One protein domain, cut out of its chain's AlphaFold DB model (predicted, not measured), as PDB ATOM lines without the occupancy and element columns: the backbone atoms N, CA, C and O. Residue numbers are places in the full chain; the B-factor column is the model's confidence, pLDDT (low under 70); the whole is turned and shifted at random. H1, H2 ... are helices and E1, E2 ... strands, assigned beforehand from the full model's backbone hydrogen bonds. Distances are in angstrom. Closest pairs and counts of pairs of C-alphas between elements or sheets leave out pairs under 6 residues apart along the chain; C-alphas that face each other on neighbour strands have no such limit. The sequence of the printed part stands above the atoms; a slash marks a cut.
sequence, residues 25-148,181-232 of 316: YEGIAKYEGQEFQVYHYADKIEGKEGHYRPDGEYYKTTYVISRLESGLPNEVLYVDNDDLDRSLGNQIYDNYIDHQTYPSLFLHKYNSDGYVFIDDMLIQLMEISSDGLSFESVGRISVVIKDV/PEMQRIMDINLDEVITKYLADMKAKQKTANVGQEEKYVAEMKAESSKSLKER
ATOM      1  N   TYR A  25     194.699 181.524 114.771       90.06
ATOM      2  CA  TYR A  25     195.788 181.143 113.866       90.06
ATOM      3  C   TYR A  25     196.817 180.210 114.512       90.06
ATOM      4  O   TYR A  25     197.353 179.342 113.829       90.06
ATOM      5  N   GLU A  26     197.103 180.364 115.810       92.00
ATOM      6  CA  GLU A  26     197.990 179.441 116.537       92.00
ATOM      7  C   GLU A  26     197.381 178.034 116.603       92.00
ATOM      8  O   GLU A  26     198.093 177.049 116.420       92.00
ATOM      9  N   GLY A  27     196.067 177.945 116.820       91.88
ATOM     10  CA  GLY A  27     195.322 176.696 116.860       91.88
ATOM     11  C   GLY A  27     195.333 176.006 115.502       91.88
ATOM     12  O   GLY A  27     195.813 174.880 115.392       91.88
ATOM     13  N   ILE A  28     194.896 176.700 114.447       88.31
ATOM     14  CA  ILE A  28     194.820 176.092 113.114       88.31
ATOM     15  C   ILE A  28     196.204 175.735 112.551       88.31
ATOM     16  O   ILE A  28     196.339 174.706 111.898       88.31
ATOM     17  N   ALA A  29     197.262 176.486 112.886       90.06
ATOM     18  CA  ALA A  29     198.631 176.175 112.464       90.06
ATOM     19  C   ALA A  29     199.138 174.819 112.987       90.06
ATOM     20  O   ALA A  29     199.993 174.202 112.356       90.06
ATOM     21  N   LYS A  30     198.610 174.319 114.114       90.06
ATOM     22  CA  LYS A  30     198.967 172.988 114.645       90.06
ATOM     23  C   LYS A  30     198.412 171.838 113.804       90.06
ATOM     24  O   LYS A  30     198.932 170.727 113.887       90.06
ATOM     25  N   TYR A  31     197.378 172.108 113.011       88.25
ATOM     26  CA  TYR A  31     196.663 171.124 112.196       88.25
ATOM     27  C   TYR A  31     196.642 171.494 110.712       88.25
ATOM     28  O   TYR A  31     195.920 170.884 109.928       88.25
ATOM     29  N   GLU A  32     197.444 172.482 110.320       85.25
ATOM     30  CA  GLU A  32     197.612 172.893 108.934       85.25
ATOM     31  C   GLU A  32     198.044 171.689 108.085       85.25
ATOM     32  O   GLU A  32     198.973 170.960 108.442       85.25
ATOM     33  N   GLY A  33     197.341 171.451 106.977       81.00
ATOM     34  CA  GLY A  33     197.618 170.304 106.110       81.00
ATOM     35  C   GLY A  33     196.956 168.982 106.526       81.00
ATOM     36  O   GLY A  33     197.073 168.008 105.787       81.00
ATOM     37  N   GLN A  34     196.275 168.915 107.676       86.19
ATOM     38  CA  GLN A  34     195.551 167.710 108.100       86.19
ATOM     39  C   GLN A  34     194.131 167.668 107.531       86.19
ATOM     40  O   GLN A  34     193.533 168.707 107.254       86.19
ATOM     41  N   GLU A  35     193.582 166.458 107.403       87.25
ATOM     42  CA  GLU A  35     192.216 166.246 106.928       87.25
ATOM     43  C   GLU A  35     191.195 166.470 108.056       87.25
ATOM     44  O   GLU A  35     191.334 165.967 109.174       87.25
ATOM     45  N   PHE A  36     190.139 167.211 107.744       90.88
ATOM     46  CA  PHE A  36     189.012 167.505 108.611       90.88
ATOM     47  C   PHE A  36     187.744 166.890 108.031       90.88
ATOM     48  O   PHE A  36     187.457 167.051 106.844       90.88
ATOM     49  N   GLN A  37     186.937 166.271 108.891       91.94
ATOM     50  CA  GLN A  37     185.555 165.942 108.582       91.94
ATOM     51  C   GLN A  37     184.695 167.181 108.806       91.94
ATOM     52  O   GLN A  37     184.728 167.769 109.890       91.94
ATOM     53  N   VAL A  38     183.905 167.567 107.805       91.06
ATOM     54  CA  VAL A  38     182.988 168.706 107.909       91.06
ATOM     55  C   VAL A  38     181.554 168.233 108.110       91.06
ATOM     56  O   VAL A  38     181.047 167.396 107.358       91.06
ATOM     57  N   TYR A  39     180.901 168.821 109.110       92.38
ATOM     58  CA  TYR A  39     179.475 168.702 109.391       92.38
ATOM     59  C   TYR A  39     178.803 170.036 109.101       92.38
ATOM     60  O   TYR A  39     179.185 171.069 109.662       92.38
ATOM     61  N   HIS A  40     177.831 170.034 108.191       86.19
ATOM     62  CA  HIS A  40     177.236 171.268 107.684       86.19
ATOM     63  C   HIS A  40     176.369 171.987 108.732       86.19
ATOM     64  O   HIS A  40     176.252 173.214 108.686       86.19
ATOM     65  N   TYR A  41     175.784 171.243 109.672       89.06
ATOM     66  CA  TYR A  41     174.874 171.770 110.687       89.06
ATOM     67  C   TYR A  41     175.184 171.195 112.069       89.06
ATOM     68  O   TYR A  41     175.745 170.105 112.184       89.06
ATOM     69  N   ALA A  42     174.773 171.913 113.114       92.75
ATOM     70  CA  ALA A  42     174.842 171.457 114.492       92.75
ATOM     71  C   ALA A  42     173.565 171.867 115.243       92.75
ATOM     72  O   ALA A  42     173.327 173.045 115.501       92.75
ATOM     73  N   ASP A  43     172.745 170.889 115.625       92.00
ATOM     74  CA  ASP A  43     171.500 171.132 116.362       92.00
ATOM     75  C   ASP A  43     171.715 171.009 117.867       92.00
ATOM     76  O   ASP A  43     172.381 170.082 118.324       92.00
ATOM     77  N   LYS A  44     171.066 171.856 118.671       93.25
ATOM     78  CA  LYS A  44     171.049 171.669 120.132       93.25
ATOM     79  C   LYS A  44     170.393 170.333 120.498       93.25
ATOM     80  O   LYS A  44     169.315 169.994 120.003       93.25
ATOM     81  N   ILE A  45     171.013 169.588 121.411       90.38
ATOM     82  CA  ILE A  45     170.471 168.319 121.906       90.38
ATOM     83  C   ILE A  45     169.405 168.603 122.969       90.38
ATOM     84  O   ILE A  45     169.677 169.178 124.024       90.38
ATOM     85  N   GLU A  46     168.169 168.171 122.709       90.06
ATOM     86  CA  GLU A  46     167.054 168.352 123.643       90.06
ATOM     87  C   GLU A  46     167.374 167.728 125.014       90.06
ATOM     88  O   GLU A  46     167.657 166.536 125.131       90.06
ATOM     89  N   GLY A  47     167.300 168.541 126.070       90.19
ATOM     90  CA  GLY A  47     167.554 168.101 127.443       90.19
ATOM     91  C   GLY A  47     169.033 167.997 127.835       90.19
ATOM     92  O   GLY A  47     169.304 167.575 128.961       90.19
ATOM     93  N   LYS A  48     169.971 168.398 126.964       93.19
ATOM     94  CA  LYS A  48     171.414 168.451 127.246       93.19
ATOM     95  C   LYS A  48     171.947 169.853 126.905       93.19
ATOM     96  O   LYS A  48     172.361 170.119 125.783       93.19
ATOM     97  N   GLU A  49     171.864 170.768 127.872       94.00
ATOM     98  CA  GLU A  49     172.245 172.181 127.701       94.00
ATOM     99  C   GLU A  49     173.680 172.326 127.174       94.00
ATOM    100  O   GLU A  49     174.577 171.609 127.618       94.00
ATOM    101  N   GLY A  50     173.867 173.212 126.192       93.44
ATOM    102  CA  GLY A  50     175.156 173.508 125.567       93.44
ATOM    103  C   GLY A  50     175.779 172.397 124.719       93.44
ATOM    104  O   GLY A  50     176.886 172.561 124.210       93.44
ATOM    105  N   HIS A  51     175.079 171.275 124.530       95.81
ATOM    106  CA  HIS A  51     175.540 170.181 123.680       95.81
ATOM    107  C   HIS A  51     174.844 170.201 122.325       95.81
ATOM    108  O   HIS A  51     173.648 170.490 122.216       95.81
ATOM    109  N   TYR A  52     175.603 169.825 121.301       94.56
ATOM    110  CA  TYR A  52     175.170 169.881 119.915       94.56
ATOM    111  C   TYR A  52     175.325 168.525 119.238       94.56
ATOM    112  O   TYR A  52     176.266 167.782 119.508       94.56
ATOM    113  N   ARG A  53     174.400 168.220 118.332       92.50
ATOM    114  CA  ARG A  53     174.454 167.081 117.423       92.50
ATOM    115  C   ARG A  53     174.846 167.589 116.037       92.50
ATOM    116  O   ARG A  53     174.020 168.249 115.405       92.50
ATOM    117  N   PRO A  54     176.064 167.282 115.564       91.38
ATOM    118  CA  PRO A  54     176.434 167.533 114.181       91.38
ATOM    119  C   PRO A  54     175.549 166.713 113.244       91.38
ATOM    120  O   PRO A  54     175.262 165.549 113.526       91.38
ATOM    121  N   ASP A  55     175.144 167.307 112.130       84.50
ATOM    122  CA  ASP A  55     174.416 166.631 111.060       84.50
ATOM    123  C   ASP A  55     174.943 167.071 109.687       84.50
ATOM    124  O   ASP A  55     175.592 168.114 109.536       84.50
ATOM    125  N   GLY A  56     174.673 166.247 108.678       74.56
ATOM    126  CA  GLY A  56     175.117 166.461 107.311       74.56
ATOM    127  C   GLY A  56     176.625 166.299 107.185       74.56
ATOM    128  O   GLY A  56     177.328 167.280 106.933       74.56
ATOM    129  N   GLU A  57     177.112 165.065 107.362       80.50
ATOM    130  CA  GLU A  57     178.465 164.682 106.946       80.50
ATOM    131  C   GLU A  57     178.614 165.026 105.460       80.50
ATOM    132  O   GLU A  57     177.893 164.489 104.618       80.50
ATOM    133  N   TYR A  58     179.453 166.019 105.159       70.56
ATOM    134  CA  TYR A  58     179.421 166.682 103.858       70.56
ATOM    135  C   TYR A  58     180.606 166.271 102.990       70.56
ATOM    136  O   TYR A  58     180.456 165.490 102.054       70.56
ATOM    137  N   TYR A  59     181.793 166.760 103.333       82.31
ATOM    138  CA  TYR A  59     183.040 166.437 102.655       82.31
ATOM    139  C   TYR A  59     184.192 166.396 103.655       82.31
ATOM    140  O   TYR A  59     184.071 166.834 104.806       82.31
ATOM    141  N   LYS A  60     185.320 165.893 103.171       86.88
ATOM    142  CA  LYS A  60     186.618 165.999 103.823       86.88
ATOM    143  C   LYS A  60     187.379 167.163 103.222       86.88
ATOM    144  O   LYS A  60     187.243 167.436 102.036       86.88
ATOM    145  N   THR A  61     188.165 167.851 104.033       84.94
ATOM    146  CA  THR A  61     188.953 168.987 103.556       84.94
ATOM    147  C   THR A  61     190.234 169.163 104.330       84.94
ATOM    148  O   THR A  61     190.367 168.667 105.442       84.94
ATOM    149  N   THR A  62     191.151 169.927 103.758       86.44
ATOM    150  CA  THR A  62     192.322 170.433 104.449       86.44
ATOM    151  C   THR A  62     192.245 171.949 104.564       86.44
ATOM    152  O   THR A  62     191.853 172.636 103.620       86.44
ATOM    153  N   TYR A  63     192.669 172.475 105.710       84.44
ATOM    154  CA  TYR A  63     192.841 173.910 105.900       84.44
ATOM    155  C   TYR A  63     194.321 174.284 105.856       84.44
ATOM    156  O   TYR A  63     195.158 173.633 106.489       84.44
ATOM    157  N   VAL A  64     194.631 175.356 105.129       85.56
ATOM    158  CA  VAL A  64     195.972 175.957 105.088       85.56
ATOM    159  C   VAL A  64     195.902 177.446 105.376       85.56
ATOM    160  O   VAL A  64     194.884 178.090 105.133       85.56
ATOM    161  N   ILE A  65     196.973 178.009 105.915       85.44
ATOM    162  CA  ILE A  65     197.048 179.419 106.269       85.44
ATOM    163  C   ILE A  65     197.804 180.146 105.164       85.44
ATOM    164  O   ILE A  65     198.994 179.914 104.944       85.44
ATOM    165  N   SER A  66     197.127 181.081 104.502       83.44
ATOM    166  CA  SER A  66     197.817 182.037 103.645       83.44
ATOM    167  C   SER A  66     198.574 183.033 104.517       83.44
ATOM    168  O   SER A  66     198.126 183.405 105.605       83.44
ATOM    169  N   ARG A  67     199.762 183.439 104.075       85.69
ATOM    170  CA  ARG A  67     200.656 184.302 104.852       85.69
ATOM    171  C   ARG A  67     201.032 185.526 104.037       85.69
ATOM    172  O   ARG A  67     201.246 185.435 102.832       85.69
ATOM    173  N   LEU A  68     201.131 186.661 104.718       83.81
ATOM    174  CA  LEU A  68     201.701 187.885 104.166       83.81
ATOM    175  C   LEU A  68     203.173 187.657 103.799       83.81
ATOM    176  O   LEU A  68     203.809 186.724 104.289       83.81
ATOM    177  N   GLU A  69     203.754 188.563 103.012       82.06
ATOM    178  CA  GLU A  69     205.192 188.534 102.690       82.06
ATOM    179  C   GLU A  69     206.080 188.556 103.952       82.06
ATOM    180  O   GLU A  69     207.188 188.024 103.952       82.06
ATOM    181  N   SER A  70     205.578 189.117 105.056       83.69
ATOM    182  CA  SER A  70     206.232 189.102 106.370       83.69
ATOM    183  C   SER A  70     206.187 187.747 107.091       83.69
ATOM    184  O   SER A  70     206.822 187.593 108.134       83.69
ATOM    185  N   GLY A  71     205.439 186.773 106.568       83.38
ATOM    186  CA  GLY A  71     205.175 185.473 107.187       83.38
ATOM    187  C   GLY A  71     204.012 185.473 108.186       83.38
ATOM    188  O   GLY A  71     203.646 184.411 108.692       83.38
ATOM    189  N   LEU A  72     203.410 186.634 108.467       84.94
ATOM    190  CA  LEU A  72     202.243 186.730 109.343       84.94
ATOM    191  C   LEU A  72     201.015 186.072 108.695       84.94
ATOM    192  O   LEU A  72     200.840 186.192 107.482       84.94
ATOM    193  N   PRO A  73     200.160 185.380 109.469       85.44
ATOM    194  CA  PRO A  73     198.969 184.751 108.917       85.44
ATOM    195  C   PRO A  73     197.995 185.791 108.348       85.44
ATOM    196  O   PRO A  73     197.893 186.915 108.827       85.44
ATOM    197  N   ASN A  74     197.281 185.452 107.292       79.31
ATOM    198  CA  ASN A  74     196.284 186.325 106.699       79.31
ATOM    199  C   ASN A  74     195.384 185.466 105.835       79.31
ATOM    200  O   ASN A  74     195.742 185.291 104.698       79.31
ATOM    201  N   GLU A  75     194.243 184.967 106.278       81.25
ATOM    202  CA  GLU A  75     193.383 184.019 105.530       81.25
ATOM    203  C   GLU A  75     193.662 182.555 105.841       81.25
ATOM    204  O   GLU A  75     194.801 182.094 105.956       81.25
ATOM    205  N   VAL A  76     192.558 181.820 105.926       82.69
ATOM    206  CA  VAL A  76     192.532 180.365 105.953       82.69
ATOM    207  C   VAL A  76     191.911 179.910 104.641       82.69
ATOM    208  O   VAL A  76     190.820 180.336 104.270       82.69
ATOM    209  N   LEU A  77     192.604 179.050 103.913       80.31
ATOM    210  CA  LEU A  77     192.142 178.492 102.654       80.31
ATOM    211  C   LEU A  77     191.589 177.093 102.898       80.31
ATOM    212  O   LEU A  77     192.155 176.317 103.669       80.31
ATOM    213  N   TYR A  78     190.477 176.802 102.238       78.62
ATOM    214  CA  TYR A  78     189.856 175.490 102.169       78.62
ATOM    215  C   TYR A  78     190.346 174.797 100.893       78.62
ATOM    216  O   TYR A  78     190.218 175.357  99.798       78.62
ATOM    217  N   VAL A  79     190.915 173.603 101.042       71.00
ATOM    218  CA  VAL A  79     191.443 172.789  99.940       71.00
ATOM    219  C   VAL A  79     190.571 171.547  99.780       71.00
ATOM    220  O   VAL A  79     190.340 170.822 100.755       71.00
ATOM    221  N   ASP A  80     190.102 171.296  98.560       68.19
ATOM    222  CA  ASP A  80     189.286 170.130  98.208       68.19
ATOM    223  C   ASP A  80     189.804 169.518  96.907       68.19
ATOM    224  O   ASP A  80     189.947 170.215  95.906       68.19
ATOM    225  N   ASN A  81     190.109 168.218  96.934       55.69
ATOM    226  CA  ASN A  81     190.646 167.456  95.798       55.69
ATOM    227  C   ASN A  81     191.832 168.138  95.082       55.69
ATOM    228  O   ASN A  81     191.811 168.292  93.865       55.69
ATOM    229  N   ASP A  82     192.858 168.541  95.842       52.50
ATOM    230  CA  ASP A  82     194.090 169.210  95.373       52.50
ATOM    231  C   ASP A  82     193.908 170.599  94.721       52.50
ATOM    232  O   ASP A  82     194.901 171.280  94.453       52.50
ATOM    233  N   ASP A  83     192.669 171.067  94.557       51.47
ATOM    234  CA  ASP A  83     192.352 172.409  94.086       51.47
ATOM    235  C   ASP A  83     191.986 173.338  95.258       51.47
ATOM    236  O   ASP A  83     191.298 172.987  96.225       51.47
ATOM    237  N   LEU A  84     192.457 174.582  95.168       56.47
ATOM    238  CA  LEU A  84     192.036 175.659  96.061       56.47
ATOM    239  C   LEU A  84     190.632 176.115  95.654       56.47
ATOM    240  O   LEU A  84     190.481 176.991  94.804       56.47
ATOM    241  N   ASP A  85     189.606 175.515  96.258       54.00
ATOM    242  CA  ASP A  85     188.210 175.809  95.921       54.00
ATOM    243  C   ASP A  85     187.767 177.169  96.495       54.00
ATOM    244  O   ASP A  85     187.147 177.972  95.791       54.00
ATOM    245  N   ARG A  86     188.078 177.481  97.771       62.25
ATOM    246  CA  ARG A  86     187.582 178.704  98.449       62.25
ATOM    247  C   ARG A  86     188.494 179.207  99.571       62.25
ATOM    248  O   ARG A  86     189.128 178.439 100.282       62.25
ATOM    249  N   SER A  87     188.483 180.518  99.806       62.12
ATOM    250  CA  SER A  87     189.093 181.139 100.989       62.12
ATOM    251  C   SER A  87     188.036 181.406 102.065       62.12
ATOM    252  O   SER A  87     187.031 182.071 101.783       62.12
ATOM    253  N   LEU A  88     188.306 181.035 103.317       66.19
ATOM    254  CA  LEU A  88     187.843 181.829 104.453       66.19
ATOM    255  C   LEU A  88     188.698 183.104 104.419       66.19
ATOM    256  O   LEU A  88     189.797 183.172 104.965       66.19
ATOM    257  N   GLY A  89     188.241 184.062 103.609       56.12
ATOM    258  CA  GLY A  89     188.957 185.299 103.322       56.12
ATOM    259  C   GLY A  89     188.949 186.224 104.533       56.12
ATOM    260  O   GLY A  89     187.939 186.355 105.222       56.12
ATOM    261  N   ASN A  90     190.087 186.853 104.791       53.28
ATOM    262  CA  ASN A  90     190.395 187.640 105.970       53.28
ATOM    263  C   ASN A  90     189.854 189.023 105.674       53.28
ATOM    264  O   ASN A  90     190.357 189.745 104.811       53.28
ATOM    265  N   GLN A  91     188.742 189.363 106.304       55.31
ATOM    266  CA  GLN A  91     188.049 190.592 105.967       55.31
ATOM    267  C   GLN A  91     188.383 191.610 107.046       55.31
ATOM    268  O   GLN A  91     187.602 191.851 107.959       55.31
ATOM    269  N   ILE A  92     189.592 192.172 106.934       52.19
ATOM    270  CA  ILE A  92     190.064 193.282 107.765       52.19
ATOM    271  C   ILE A  92     189.088 194.447 107.590       52.19
ATOM    272  O   ILE A  92     189.148 195.184 106.603       52.19
ATOM    273  N   TYR A  93     188.178 194.606 108.543       53.75
ATOM    274  CA  TYR A  93     187.292 195.758 108.650       53.75
ATOM    275  C   TYR A  93     187.388 196.352 110.051       53.75
ATOM    276  O   TYR A  93     187.760 195.666 110.996       53.75
ATOM    277  N   ASP A  94     187.035 197.636 110.164       47.91
ATOM    278  CA  ASP A  94     187.122 198.490 111.363       47.91
ATOM    279  C   ASP A  94     186.260 198.020 112.561       47.91
ATOM    280  O   ASP A  94     186.008 198.783 113.494       47.91
ATOM    281  N   ASN A  95     185.779 196.775 112.548       51.25
ATOM    282  CA  ASN A  95     185.045 196.169 113.645       51.25
ATOM    283  C   ASN A  95     186.044 195.503 114.605       51.25
ATOM    284  O   ASN A  95     186.348 194.316 114.505       51.25
ATOM    285  N   TYR A  96     186.558 196.306 115.541       60.16
ATOM    286  CA  TYR A  96     187.519 195.948 116.600       60.16
ATOM    287  C   TYR A  96     186.937 195.023 117.685       60.16
ATOM    288  O   TYR A  96     187.224 195.178 118.874       60.16
ATOM    289  N   ILE A  97     186.077 194.076 117.314       63.81
ATOM    290  CA  ILE A  97     185.607 193.070 118.272       63.81
ATOM    291  C   ILE A  97     186.798 192.209 118.725       63.81
ATOM    292  O   ILE A  97     186.847 191.784 119.885       63.81
ATOM    293  N   ASP A  98     187.786 192.048 117.838       76.69
ATOM    294  CA  ASP A  98     188.921 191.155 117.995       76.69
ATOM    295  C   ASP A  98     190.273 191.806 117.628       76.69
ATOM    296  O   ASP A  98     190.325 192.800 116.900       76.69
ATOM    297  N   HIS A  99     191.364 191.244 118.150       81.56
ATOM    298  CA  HIS A  99     192.742 191.699 117.947       81.56
ATOM    299  C   HIS A  99     193.421 190.868 116.851       81.56
ATOM    300  O   HIS A  99     193.440 189.646 116.929       81.56
ATOM    301  N   GLN A 100     194.070 191.490 115.877       81.25
ATOM    302  CA  GLN A 100     194.639 190.811 114.707       81.25
ATOM    303  C   GLN A 100     195.893 189.996 115.024       81.25
ATOM    304  O   GLN A 100     196.135 188.960 114.418       81.25
ATOM    305  N   THR A 101     196.679 190.425 116.011       80.38
ATOM    306  CA  THR A 101     197.865 189.674 116.468       80.38
ATOM    307  C   THR A 101     197.508 188.402 117.246       80.38
ATOM    308  O   THR A 101     198.258 187.431 117.201       80.38
ATOM    309  N   TYR A 102     196.373 188.393 117.954       84.75
ATOM    310  CA  TYR A 102     195.905 187.254 118.755       84.75
ATOM    311  C   TYR A 102     194.394 187.072 118.582       84.75
ATOM    312  O   TYR A 102     193.646 187.245 119.555       84.75
ATOM    313  N   PRO A 103     193.933 186.759 117.364       88.12
ATOM    314  CA  PRO A 103     192.510 186.717 117.088       88.12
ATOM    315  C   PRO A 103     191.889 185.548 117.837       88.12
ATOM    316  O   PRO A 103     192.434 184.442 117.847       88.12
ATOM    317  N   SER A 104     190.768 185.789 118.502       89.25
ATOM    318  CA  SER A 104     189.911 184.716 119.000       89.25
ATOM    319  C   SER A 104     189.020 184.176 117.883       89.25
ATOM    320  O   SER A 104     188.697 182.989 117.865       89.25
ATOM    321  N   LEU A 105     188.658 185.035 116.939       89.19
ATOM    322  CA  LEU A 105     187.614 184.857 115.958       89.19
ATOM    323  C   LEU A 105     188.142 185.129 114.552       89.19
ATOM    324  O   LEU A 105     188.955 186.015 114.302       89.19
ATOM    325  N   PHE A 106     187.562 184.412 113.606       86.50
ATOM    326  CA  PHE A 106     187.641 184.728 112.196       86.50
ATOM    327  C   PHE A 106     186.259 185.162 111.709       86.50
ATOM    328  O   PHE A 106     185.404 184.325 111.417       86.50
ATOM    329  N   LEU A 107     186.004 186.470 111.699       84.06
ATOM    330  CA  LEU A 107     184.673 187.027 111.445       84.06
ATOM    331  C   LEU A 107     184.328 187.091 109.955       84.06
ATOM    332  O   LEU A 107     185.156 187.419 109.101       84.06
ATOM    333  N   HIS A 108     183.057 186.846 109.652       76.75
ATOM    334  CA  HIS A 108     182.490 187.096 108.341       76.75
ATOM    335  C   HIS A 108     182.205 188.597 108.152       76.75
ATOM    336  O   HIS A 108     181.885 189.325 109.087       76.75
ATOM    337  N   LYS A 109     182.322 189.099 106.916       71.56
ATOM    338  CA  LYS A 109     182.223 190.547 106.636       71.56
ATOM    339  C   LYS A 109     180.822 191.126 106.790       71.56
ATOM    340  O   LYS A 109     180.673 192.304 107.105       71.56
ATOM    341  N   TYR A 110     179.811 190.357 106.407       74.56
ATOM    342  CA  TYR A 110     178.478 190.901 106.130       74.56
ATOM    343  C   TYR A 110     177.477 190.673 107.257       74.56
ATOM    344  O   TYR A 110     176.377 191.215 107.211       74.56
ATOM    345  N   ASN A 111     177.839 189.861 108.240       83.38
ATOM    346  CA  ASN A 111     176.986 189.498 109.357       83.38
ATOM    347  C   ASN A 111     177.850 189.283 110.604       83.38
ATOM    348  O   ASN A 111     179.073 189.387 110.552       83.38
ATOM    349  N   SER A 112     177.199 189.020 111.727       87.94
ATOM    350  CA  SER A 112     177.836 188.733 113.010       87.94
ATOM    351  C   SER A 112     178.288 187.274 113.135       87.94
ATOM    352  O   SER A 112     178.470 186.792 114.245       87.94
ATOM    353  N   ASP A 113     178.488 186.557 112.031       90.69
ATOM    354  CA  ASP A 113     178.964 185.175 112.084       90.69
ATOM    355  C   ASP A 113     180.493 185.139 112.034       90.69
ATOM    356  O   ASP A 113     181.156 186.070 111.570       90.69
ATOM    357  N   GLY A 114     181.078 184.033 112.470       90.50
ATOM    358  CA  GLY A 114     182.516 183.840 112.392       90.50
ATOM    359  C   GLY A 114     182.927 182.428 112.753       90.50
ATOM    360  O   GLY A 114     182.086 181.554 112.929       90.50
ATOM    361  N   TYR A 115     184.229 182.211 112.866       93.50
ATOM    362  CA  TYR A 115     184.793 180.929 113.257       93.50
ATOM    363  C   TYR A 115     185.697 181.077 114.471       93.50
ATOM    364  O   TYR A 115     186.429 182.055 114.593       93.50
ATOM    365  N   VAL A 116     185.686 180.070 115.333       95.12
ATOM    366  CA  VAL A 116     186.720 179.841 116.348       95.12
ATOM    367  C   VAL A 116     187.467 178.558 116.014       95.12
ATOM    368  O   VAL A 116     186.916 177.665 115.366       95.12
ATOM    369  N   PHE A 117     188.713 178.460 116.470       94.88
ATOM    370  CA  PHE A 117     189.471 177.218 116.418       94.88
ATOM    371  C   PHE A 117     189.813 176.801 117.846       94.88
ATOM    372  O   PHE A 117     190.566 177.496 118.527       94.88
ATOM    373  N   ILE A 118     189.231 175.697 118.311       94.44
ATOM    374  CA  ILE A 118     189.397 175.205 119.681       94.44
ATOM    375  C   ILE A 118     189.823 173.745 119.619       94.44
ATOM    376  O   ILE A 118     189.151 172.927 118.995       94.44
ATOM    377  N   ASP A 119     190.937 173.435 120.281       91.25
ATOM    378  CA  ASP A 119     191.602 172.134 120.257       91.25
ATOM    379  C   ASP A 119     191.935 171.670 118.836       91.25
ATOM    380  O   ASP A 119     192.987 172.024 118.324       91.25
ATOM    381  N   ASP A 120     191.070 170.885 118.207       93.12
ATOM    382  CA  ASP A 120     191.194 170.343 116.851       93.12
ATOM    383  C   ASP A 120     189.890 170.523 116.047       93.12
ATOM    384  O   ASP A 120     189.585 169.750 115.132       93.12
ATOM    385  N   MET A 121     189.095 171.529 116.424       95.12
ATOM    386  CA  MET A 121     187.800 171.845 115.835       95.12
ATOM    387  C   MET A 121     187.762 173.289 115.333       95.12
ATOM    388  O   MET A 121     187.973 174.231 116.098       95.12
ATOM    389  N   LEU A 122     187.413 173.462 114.060       94.75
ATOM    390  CA  LEU A 122     187.003 174.739 113.483       94.75
ATOM    391  C   LEU A 122     185.476 174.841 113.572       94.75
ATOM    392  O   LEU A 122     184.757 174.088 112.911       94.75
ATOM    393  N   ILE A 123     184.980 175.766 114.388       96.06
ATOM    394  CA  ILE A 123     183.563 175.868 114.749       96.06
ATOM    395  C   ILE A 123     183.021 177.201 114.252       96.06
ATOM    396  O   ILE A 123     183.540 178.254 114.614       96.06
ATOM    397  N   GLN A 124     181.966 177.161 113.444       94.94
ATOM    398  CA  GLN A 124     181.235 178.350 113.034       94.94
ATOM    399  C   GLN A 124     180.289 178.793 114.149       94.94
ATOM    400  O   GLN A 124     179.436 178.024 114.592       94.94
ATOM    401  N   LEU A 125     180.403 180.053 114.545       95.56
ATOM    402  CA  LEU A 125     179.488 180.722 115.457       95.56
ATOM    403  C   LEU A 125     178.570 181.638 114.657       95.56
ATOM    404  O   LEU A 125     179.028 182.343 113.753       95.56
ATOM    405  N   MET A 126     177.290 181.630 115.005       94.00
ATOM    406  CA  MET A 126     176.284 182.497 114.406       94.00
ATOM    407  C   MET A 126     175.812 183.538 115.414       94.00
ATOM    408  O   MET A 126     175.662 183.244 116.604       94.00
ATOM    409  N   GLU A 127     175.567 184.744 114.912       93.62
ATOM    410  CA  GLU A 127     175.076 185.879 115.700       93.62
ATOM    411  C   GLU A 127     175.950 186.208 116.926       93.62
ATOM    412  O   GLU A 127     175.482 186.320 118.060       93.62
ATOM    413  N   ILE A 128     177.253 186.367 116.699       93.19
ATOM    414  CA  ILE A 128     178.218 186.782 117.719       93.19
ATOM    415  C   ILE A 128     177.851 188.178 118.240       93.19
ATOM    416  O   ILE A 128     177.576 189.112 117.478       93.19
ATOM    417  N   SER A 129     177.872 188.337 119.561       93.25
ATOM    418  CA  SER A 129     177.608 189.613 120.216       93.25
ATOM    419  C   SER A 129     178.657 190.666 119.868       93.25
ATOM    420  O   SER A 129     179.817 190.377 119.582       93.25
ATOM    421  N   SER A 130     178.266 191.935 119.960       89.44
ATOM    422  CA  SER A 130     179.158 193.064 119.650       89.44
ATOM    423  C   SER A 130     180.420 193.150 120.524       89.44
ATOM    424  O   SER A 130     181.396 193.776 120.119       89.44
ATOM    425  N   ASP A 131     180.434 192.527 121.706       90.31
ATOM    426  CA  ASP A 131     181.617 192.438 122.571       90.31
ATOM    427  C   ASP A 131     182.517 191.222 122.269       90.31
ATOM    428  O   ASP A 131     183.651 191.161 122.769       90.31
ATOM    429  N   GLY A 132     182.050 190.301 121.419       90.62
ATOM    430  CA  GLY A 132     182.749 189.086 121.007       90.62
ATOM    431  C   GLY A 132     182.791 187.991 122.069       90.62
ATOM    432  O   GLY A 132     183.652 187.121 121.989       90.62
ATOM    433  N   LEU A 133     181.932 188.056 123.094       93.75
ATOM    434  CA  LEU A 133     181.955 187.131 124.237       93.75
ATOM    435  C   LEU A 133     180.799 186.127 124.258       93.75
ATOM    436  O   LEU A 133     180.803 185.224 125.092       93.75
ATOM    437  N   SER A 134     179.815 186.271 123.374       95.19
ATOM    438  CA  SER A 134     178.668 185.367 123.282       95.19
ATOM    439  C   SER A 134     178.208 185.197 121.835       95.19
ATOM    440  O   SER A 134     178.610 185.956 120.956       95.19
ATOM    441  N   PHE A 135     177.394 184.178 121.595       96.38
ATOM    442  CA  PHE A 135     176.858 183.794 120.291       96.38
ATOM    443  C   PHE A 135     175.487 183.132 120.497       96.38
ATOM    444  O   PHE A 135     175.185 182.670 121.600       96.38
ATOM    445  N   GLU A 136     174.649 183.082 119.461       96.00
ATOM    446  CA  GLU A 136     173.311 182.482 119.572       96.00
ATOM    447  C   GLU A 136     173.323 180.970 119.314       96.00
ATOM    448  O   GLU A 136     172.655 180.184 120.004       96.00
ATOM    449  N   SER A 137     174.082 180.550 118.300       95.31
ATOM    450  CA  SER A 137     174.121 179.157 117.866       95.31
ATOM    451  C   SER A 137     175.444 178.757 117.212       95.31
ATOM    452  O   SER A 137     176.261 179.596 116.827       95.31
ATOM    453  N   VAL A 138     175.644 177.442 117.118       96.62
ATOM    454  CA  VAL A 138     176.748 176.817 116.391       96.62
ATOM    455  C   VAL A 138     176.213 176.351 115.045       96.62
ATOM    456  O   VAL A 138     175.178 175.691 114.987       96.62
ATOM    457  N   GLY A 139     176.911 176.713 113.974       94.19
ATOM    458  CA  GLY A 139     176.585 176.295 112.615       94.19
ATOM    459  C   GLY A 139     177.405 175.076 112.205       94.19
ATOM    460  O   GLY A 139     177.251 173.977 112.732       94.19
ATOM    461  N   ARG A 140     178.300 175.284 111.241       93.19
ATOM    462  CA  ARG A 140     179.230 174.268 110.747       93.19
ATOM    463  C   ARG A 140     180.296 173.904 111.780       93.19
ATOM    464  O   ARG A 140     180.867 174.784 112.423       93.19
ATOM    465  N   ILE A 141     180.657 172.624 111.840       95.38
ATOM    466  CA  ILE A 141     181.803 172.134 112.618       95.38
ATOM    467  C   ILE A 141     182.714 171.339 111.686       95.38
ATOM    468  O   ILE A 141     182.258 170.424 111.006       95.38
ATOM    469  N   SER A 142     183.999 171.686 111.645       93.75
ATOM    470  CA  SER A 142     185.033 170.870 111.004       93.75
ATOM    471  C   SER A 142     185.961 170.327 112.069       93.75
ATOM    472  O   SER A 142     186.422 171.084 112.920       93.75
ATOM    473  N   VAL A 143     186.255 169.038 112.023       94.25
ATOM    474  CA  VAL A 143     187.023 168.363 113.065       94.25
ATOM    475  C   VAL A 143     188.102 167.488 112.457       94.25
ATOM    476  O   VAL A 143     187.834 166.772 111.498       94.25
ATOM    477  N   VAL A 144     189.316 167.553 113.002       91.25
ATOM    478  CA  VAL A 144     190.438 166.741 112.513       91.25
ATOM    479  C   VAL A 144     190.079 165.259 112.587       91.25
ATOM    480  O   VAL A 144     189.706 164.752 113.652       91.25
ATOM    481  N   ILE A 145     190.236 164.568 111.461       87.19
ATOM    482  CA  ILE A 145     190.105 163.116 111.389       87.19
ATOM    483  C   ILE A 145     191.370 162.536 111.998       87.19
ATOM    484  O   ILE A 145     192.462 162.624 111.439       87.19
ATOM    485  N   LYS A 146     191.230 161.978 113.194       82.44
ATOM    486  CA  LYS A 146     192.333 161.306 113.867       82.44
ATOM    487  C   LYS A 146     192.305 159.837 113.461       82.44
ATOM    488  O   LYS A 146     191.277 159.181 113.609       82.44
ATOM    489  N   ASP A 147     193.448 159.297 113.050       58.25
ATOM    490  CA  ASP A 147     193.650 157.849 112.946       58.25
ATOM    491  C   ASP A 147     193.649 157.235 114.357       58.25
ATOM    492  O   ASP A 147     194.694 156.940 114.941       58.25
ATOM    493  N   VAL A 148     192.475 157.099 114.972       44.00
ATOM    494  CA  VAL A 148     192.343 156.509 116.308       44.00
ATOM    495  C   VAL A 148     191.863 155.077 116.146       44.00
ATOM    496  O   VAL A 148     190.686 154.814 115.904       44.00
ATOM    497  N   PRO A 181     183.168 158.339 115.128       85.62
ATOM    498  CA  PRO A 181     183.933 158.689 116.329       85.62
ATOM    499  C   PRO A 181     184.040 160.203 116.567       85.62
ATOM    500  O   PRO A 181     183.932 160.669 117.701       85.62
ATOM    501  N   GLU A 182     184.203 160.978 115.498       87.75
ATOM    502  CA  GLU A 182     184.305 162.435 115.532       87.75
ATOM    503  C   GLU A 182     182.970 163.073 115.927       87.75
ATOM    504  O   GLU A 182     182.934 163.933 116.810       87.75
ATOM    505  N   MET A 183     181.862 162.604 115.343       89.75
ATOM    506  CA  MET A 183     180.518 163.063 115.695       89.75
ATOM    507  C   MET A 183     180.201 162.772 117.165       89.75
ATOM    508  O   MET A 183     179.689 163.643 117.870       89.75
ATOM    509  N   GLN A 184     180.534 161.570 117.647       88.31
ATOM    510  CA  GLN A 184     180.329 161.196 119.046       88.31
ATOM    511  C   GLN A 184     181.120 162.111 119.983       88.31
ATOM    512  O   GLN A 184     180.567 162.623 120.954       88.31
ATOM    513  N   ARG A 185     182.381 162.397 119.641       89.00
ATOM    514  CA  ARG A 185     183.223 163.305 120.420       89.00
ATOM    515  C   ARG A 185     182.625 164.705 120.524       89.00
ATOM    516  O   ARG A 185     182.658 165.285 121.602       89.00
ATOM    517  N   ILE A 186     182.060 165.236 119.439       92.06
ATOM    518  CA  ILE A 186     181.399 166.547 119.467       92.06
ATOM    519  C   ILE A 186     180.156 166.514 120.376       92.06
ATOM    520  O   ILE A 186     179.978 167.413 121.193       92.06
ATOM    521  N   MET A 187     179.331 165.462 120.294       91.94
ATOM    522  CA  MET A 187     178.118 165.310 121.120       91.94
ATOM    523  C   MET A 187     178.395 165.143 122.623       91.94
ATOM    524  O   MET A 187     177.507 165.379 123.457       91.94
ATOM    525  N   ASP A 188     179.603 164.713 122.978       90.75
ATOM    526  CA  ASP A 188     180.035 164.513 124.361       90.75
ATOM    527  C   ASP A 188     180.592 165.791 125.009       90.75
ATOM    528  O   ASP A 188     180.733 165.835 126.232       90.75
ATOM    529  N   ILE A 189     180.852 166.841 124.221       93.38
ATOM    530  CA  ILE A 189     181.392 168.119 124.697       93.38
ATOM    531  C   ILE A 189     180.265 169.144 124.875       93.38
ATOM    532  O   ILE A 189     179.415 169.334 124.003       93.38
ATOM    533  N   ASN A 190     180.302 169.864 125.997       96.94
ATOM    534  CA  ASN A 190     179.514 171.077 126.194       96.94
ATOM    535  C   ASN A 190     180.151 172.229 125.396       96.94
ATOM    536  O   ASN A 190     181.021 172.938 125.908       96.94
ATOM    537  N   LEU A 191     179.771 172.377 124.125       96.31
ATOM    538  CA  LEU A 191     180.356 173.383 123.239       96.31
ATOM    539  C   LEU A 191     180.090 174.808 123.731       96.31
ATOM    540  O   LEU A 191     180.999 175.627 123.641       96.31
ATOM    541  N   ASP A 192     178.915 175.101 124.300       97.56
ATOM    542  CA  ASP A 192     178.616 176.451 124.808       97.56
ATOM    543  C   ASP A 192     179.619 176.879 125.880       97.56
ATOM    544  O   ASP A 192     180.179 177.977 125.822       97.56
ATOM    545  N   GLU A 193     179.895 175.992 126.833       96.56
ATOM    546  CA  GLU A 193     180.853 176.249 127.906       96.56
ATOM    547  C   GLU A 193     182.283 176.390 127.371       96.56
ATOM    548  O   GLU A 193     182.988 177.336 127.732       96.56
ATOM    549  N   VAL A 194     182.698 175.488 126.476       96.19
ATOM    550  CA  VAL A 194     184.045 175.492 125.885       96.19
ATOM    551  C   VAL A 194     184.289 176.755 125.058       96.19
ATOM    552  O   VAL A 194     185.316 177.415 125.236       96.19
ATOM    553  N   ILE A 195     183.340 177.133 124.199       97.19
ATOM    554  CA  ILE A 195     183.447 178.325 123.351       97.19
ATOM    555  C   ILE A 195     183.414 179.589 124.212       97.19
ATOM    556  O   ILE A 195     184.275 180.453 124.058       97.19
ATOM    557  N   THR A 196     182.478 179.692 125.162       96.44
ATOM    558  CA  THR A 196     182.377 180.867 126.048       96.44
ATOM    559  C   THR A 196     183.662 181.066 126.847       96.44
ATOM    560  O   THR A 196     184.172 182.186 126.950       96.44
ATOM    561  N   LYS A 197     184.230 179.976 127.378       95.81
ATOM    562  CA  LYS A 197     185.510 180.014 128.085       95.81
ATOM    563  C   LYS A 197     186.645 180.479 127.173       95.81
ATOM    564  O   LYS A 197     187.390 181.378 127.561       95.81
ATOM    565  N   TYR A 198     186.750 179.911 125.973       95.88
ATOM    566  CA  TYR A 198     187.754 180.299 124.983       95.88
ATOM    567  C   TYR A 198     187.678 181.797 124.647       95.88
ATOM    568  O   TYR A 198     188.692 182.494 124.699       95.88
ATOM    569  N   LEU A 199     186.476 182.320 124.368       95.06
ATOM    570  CA  LEU A 199     186.277 183.736 124.043       95.06
ATOM    571  C   LEU A 199     186.685 184.646 125.211       95.06
ATOM    572  O   LEU A 199     187.372 185.648 125.002       95.06
ATOM    573  N   ALA A 200     186.320 184.283 126.444       94.12
ATOM    574  CA  ALA A 200     186.694 185.037 127.639       94.12
ATOM    575  C   ALA A 200     188.216 185.050 127.875       94.12
ATOM    576  O   ALA A 200     188.795 186.115 128.123       94.12
ATOM    577  N   ASP A 201     188.867 183.891 127.758       93.00
ATOM    578  CA  ASP A 201     190.313 183.744 127.947       93.00
ATOM    579  C   ASP A 201     191.089 184.516 126.869       93.00
ATOM    580  O   ASP A 201     192.035 185.252 127.173       93.00
ATOM    581  N   MET A 202     190.640 184.445 125.614       91.44
ATOM    582  CA  MET A 202     191.245 185.209 124.529       91.44
ATOM    583  C   MET A 202     191.036 186.713 124.687       91.44
ATOM    584  O   MET A 202     191.988 187.475 124.517       91.44
ATOM    585  N   LYS A 203     189.855 187.168 125.122       91.19
ATOM    586  CA  LYS A 203     189.635 188.593 125.413       91.19
ATOM    587  C   LYS A 203     190.586 189.100 126.498       91.19
ATOM    588  O   LYS A 203     191.057 190.236 126.432       91.19
ATOM    589  N   ALA A 204     190.891 188.274 127.500       90.31
ATOM    590  CA  ALA A 204     191.886 188.606 128.514       90.31
ATOM    591  C   ALA A 204     193.305 188.695 127.920       90.31
ATOM    592  O   ALA A 204     194.006 189.670 128.196       90.31
ATOM    593  N   LYS A 205     193.699 187.750 127.051       87.69
ATOM    594  CA  LYS A 205     194.987 187.764 126.323       87.69
ATOM    595  C   LYS A 205     195.136 189.039 125.486       87.69
ATOM    596  O   LYS A 205     196.147 189.735 125.578       87.69
ATOM    597  N   GLN A 206     194.090 189.414 124.757       88.31
ATOM    598  CA  GLN A 206     194.069 190.584 123.873       88.31
ATOM    599  C   GLN A 206     194.207 191.913 124.618       88.31
ATOM    600  O   GLN A 206     194.871 192.819 124.126       88.31
ATOM    601  N   LYS A 207     193.665 192.031 125.838       86.75
ATOM    602  CA  LYS A 207     193.851 193.230 126.683       86.75
ATOM    603  C   LYS A 207     195.315 193.504 127.038       86.75
ATOM    604  O   LYS A 207     195.640 194.620 127.430       86.75
ATOM    605  N   THR A 208     196.176 192.494 126.939       84.00
ATOM    606  CA  THR A 208     197.611 192.599 127.248       84.00
ATOM    607  C   THR A 208     198.492 192.720 126.004       84.00
ATOM    608  O   THR A 208     199.713 192.809 126.128       84.00
ATOM    609  N   ALA A 209     197.894 192.721 124.812       82.38
ATOM    610  CA  ALA A 209     198.628 192.722 123.558       82.38
ATOM    611  C   ALA A 209     199.287 194.082 123.257       82.38
ATOM    612  O   ALA A 209     198.856 195.143 123.714       82.38
ATOM    613  N   ASN A 210     200.377 194.041 122.487       85.94
ATOM    614  CA  ASN A 210     201.146 195.227 122.129       85.94
ATOM    615  C   ASN A 210     200.467 195.989 120.981       85.94
ATOM    616  O   ASN A 210     200.487 195.539 119.836       85.94
ATOM    617  N   VAL A 211     199.952 197.184 121.283       83.62
ATOM    618  CA  VAL A 211     199.264 198.062 120.321       83.62
ATOM    619  C   VAL A 211     200.118 198.377 119.088       83.62
ATOM    620  O   VAL A 211     199.610 198.373 117.974       83.62
ATOM    621  N   GLY A 212     201.427 198.591 119.241       85.88
ATOM    622  CA  GLY A 212     202.294 198.897 118.098       85.88
ATOM    623  C   GLY A 212     202.491 197.706 117.155       85.88
ATOM    624  O   GLY A 212     202.623 197.884 115.944       85.88
ATOM    625  N   GLN A 213     202.492 196.482 117.693       85.50
ATOM    626  CA  GLN A 213     202.535 195.266 116.876       85.50
ATOM    627  C   GLN A 213     201.216 195.067 116.125       85.50
ATOM    628  O   GLN A 213     201.230 194.718 114.946       85.50
ATOM    629  N   GLU A 214     200.104 195.357 116.792       86.44
ATOM    630  CA  GLU A 214     198.772 195.302 116.204       86.44
ATOM    631  C   GLU A 214     198.603 196.279 115.043       86.44
ATOM    632  O   GLU A 214     198.218 195.881 113.947       86.44
ATOM    633  N   GLU A 215     198.955 197.549 115.246       86.38
ATOM    634  CA  GLU A 215     198.874 198.579 114.207       86.38
ATOM    635  C   GLU A 215     199.708 198.211 112.978       86.38
ATOM    636  O   GLU A 215     199.260 198.381 111.840       86.38
ATOM    637  N   LYS A 216     200.910 197.663 113.201       86.94
ATOM    638  CA  LYS A 216     201.779 197.194 112.121       86.94
ATOM    639  C   LYS A 216     201.123 196.058 111.338       86.94
ATOM    640  O   LYS A 216     201.098 196.103 110.110       86.94
ATOM    641  N   TYR A 217     200.574 195.070 112.035       87.38
ATOM    642  CA  TYR A 217     199.919 193.935 111.401       87.38
ATOM    643  C   TYR A 217     198.683 194.379 110.603       87.38
ATOM    644  O   TYR A 217     198.554 194.061 109.420       87.38
ATOM    645  N   VAL A 218     197.826 195.217 111.194       85.62
ATOM    646  CA  VAL A 218     196.674 195.822 110.506       85.62
ATOM    647  C   VAL A 218     197.109 196.567 109.239       85.62
ATOM    648  O   VAL A 218     196.444 196.462 108.207       85.62
ATOM    649  N   ALA A 219     198.218 197.309 109.286       86.81
ATOM    650  CA  ALA A 219     198.729 198.038 108.128       86.81
ATOM    651  C   ALA A 219     199.198 197.107 106.995       86.81
ATOM    652  O   ALA A 219     198.849 197.349 105.837       86.81
ATOM    653  N   GLU A 220     199.939 196.040 107.308       87.38
ATOM    654  CA  GLU A 220     200.396 195.058 106.311       87.38
ATOM    655  C   GLU A 220     199.214 194.343 105.645       87.38
ATOM    656  O   GLU A 220     199.127 194.262 104.421       87.38
ATOM    657  N   MET A 221     198.242 193.922 106.450       82.62
ATOM    658  CA  MET A 221     197.002 193.318 105.979       82.62
ATOM    659  C   MET A 221     196.192 194.248 105.055       82.62
ATOM    660  O   MET A 221     195.713 193.830 103.996       82.62
ATOM    661  N   LYS A 222     196.073 195.539 105.400       83.44
ATOM    662  CA  LYS A 222     195.430 196.550 104.535       83.44
ATOM    663  C   LYS A 222     196.188 196.749 103.218       83.44
ATOM    664  O   LYS A 222     195.556 196.961 102.175       83.44
ATOM    665  N   ALA A 223     197.519 196.686 103.247       84.75
ATOM    666  CA  ALA A 223     198.346 196.794 102.049       84.75
ATOM    667  C   ALA A 223     198.119 195.607 101.096       84.75
ATOM    668  O   ALA A 223     197.886 195.830  99.905       84.75
ATOM    669  N   GLU A 224     198.083 194.379 101.621       82.44
ATOM    670  CA  GLU A 224     197.835 193.167 100.831       82.44
ATOM    671  C   GLU A 224     196.423 193.157 100.226       82.44
ATOM    672  O   GLU A 224     196.247 192.966  99.020       82.44
ATOM    673  N   SER A 225     195.404 193.498 101.021       76.94
ATOM    674  CA  SER A 225     194.024 193.631 100.529       76.94
ATOM    675  C   SER A 225     193.905 194.662  99.393       76.94
ATOM    676  O   SER A 225     193.190 194.466  98.406       76.94
ATOM    677  N   SER A 226     194.663 195.759  99.480       78.56
ATOM    678  CA  SER A 226     194.705 196.785  98.434       78.56
ATOM    679  C   SER A 226     195.388 196.298  97.150       78.56
ATOM    680  O   SER A 226     194.987 196.704  96.055       78.56
ATOM    681  N   LYS A 227     196.416 195.449  97.262       79.25
ATOM    682  CA  LYS A 227     197.114 194.826  96.128       79.25
ATOM    683  C   LYS A 227     196.184 193.863  95.388       79.25
ATOM    684  O   LYS A 227     195.947 194.060  94.195       79.25
ATOM    685  N   SER A 228     195.538 192.945  96.108       72.94
ATOM    686  CA  SER A 228     194.598 191.981  95.518       72.94
ATOM    687  C   SER A 228     193.378 192.653  94.869       72.94
ATOM    688  O   SER A 228     192.878 192.210  93.832       72.94
ATOM    689  N   LEU A 229     192.891 193.768  95.429       68.38
ATOM    690  CA  LEU A 229     191.823 194.557  94.809       68.38
ATOM    691  C   LEU A 229     192.269 195.180  93.478       68.38
ATOM    692  O   LEU A 229     191.505 195.155  92.510       68.38
ATOM    693  N   LYS A 230     193.487 195.730  93.410       73.94
ATOM    694  CA  LYS A 230     194.038 196.313  92.174       73.94
ATOM    695  C   LYS A 230     194.222 195.256  91.089       73.94
ATOM    696  O   LYS A 230     193.866 195.518  89.942       73.94
ATOM    697  N   GLU A 231     194.717 194.074  91.443       74.12
ATOM    698  CA  GLU A 231     194.871 192.951  90.512       74.12
ATOM    699  C   GLU A 231     193.519 192.505  89.946       74.12
ATOM    700  O   GLU A 231     193.350 192.474  88.726       74.12
ATOM    701  N   ARG A 232     192.512 192.298  90.805       69.12
ATOM    702  CA  ARG A 232     191.141 191.973  90.367       69.12
ATOM    703  C   ARG A 232     190.538 193.052  89.469       69.12
ATOM    704  O   ARG A 232     189.910 192.741  88.458       69.12
TER     705      ARG A 232
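This is residues 25 to 148 and 181 to 232 of the 316 residues of an uncharacterized protein of Fluviicola sp (UniProt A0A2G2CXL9). A strongly twisted, curled sheet of seven strands makes the body, with the short helix H1 between its two end parts, beside E3 and E5. H2 packs on the sheet over E7, H3 runs across the strands at the E5 end, and the long H4 lies beyond E3, where its residues 226 to 232 stick out. The printed part has 176 residues, with four named helices and seven named strands in the order H1 E1 E2 E3 E4 E5 E6 E7 H2 H3 H4, and its class is mixed, helices and strands. The sheet's order is E4 E3 E2 E1 E7 E6 E5, antiparallel throughout. The whole is compact, with a radius of gyration of the C-alphas of 16.4 A and spans of 48 by 38 by 29 A.

The strands are E1, residues 35 to 44, 25.5 A long; E2, residues 52 to 67, 32.9 A; E3, residues 73 to 80, 20.5 A; E4, residues 83 to 88; E5, residues 114 to 118; E6, residues 121 to 126; and E7, residues 137 to 144, 21.2 A. The helices are H1, residues 25 to 29, with C-alpha 25 at (195.788, 181.143, 113.866); H2, residues 181 to 188; H3, residues 191 to 206, 22.0 A; and H4, residues 211 to 232, 31.6 A, ending with C-alpha 232 at (191.141, 191.973, 90.367).

E1 E2 E3 E4 and E5 E6 E7 are two meanders, each strand the antiparallel neighbour of the one before. E1 and E7 are neighbours, with N 37 and O 143 2.8 A apart, within hydrogen-bond range. E2 bends by 97 degrees at residue 56; its pairing is staggered, with E1 over residues 52 to 62, where N 53 and O 43 are 2.7 A apart, and with E3 over residues 62 to 67, where N 64 and O 77 are 3.0 A apart. H1 is on the sheet at a height of 5.6 A, over none of the strands; the closest C-alphas of H1 and E5 are those of Gly 27 and Phe 117, 5.9 A apart. H2 is on the same face as H1, over E7 and slantwise to it at 33 degrees on the local plane. H3 is on the sheet and runs across the strands, at 81 degrees to E5 on the local plane. H4 is on the sheet too; its closest C-alpha to E3 is that of Met 221, 7.1 A from that of Asn 74. H3 and H4 are apart. In H1, H2, H3 and H4 every O i to N i+4 pair is within hydrogen-bond range.

The C-alphas of Gly 47 and Lys 230 are the two farthest apart, at 52.4 A. Residues 149 to 180 are not printed, and C-alphas 148 and 181 are 8.7 A apart across this cut. The link from E4 to E5, residues 89 to 113, is long. The mean pLDDT of the printed part is 84.3; residues 80 to 97, 147 to 148, 229 and 232 are under 70.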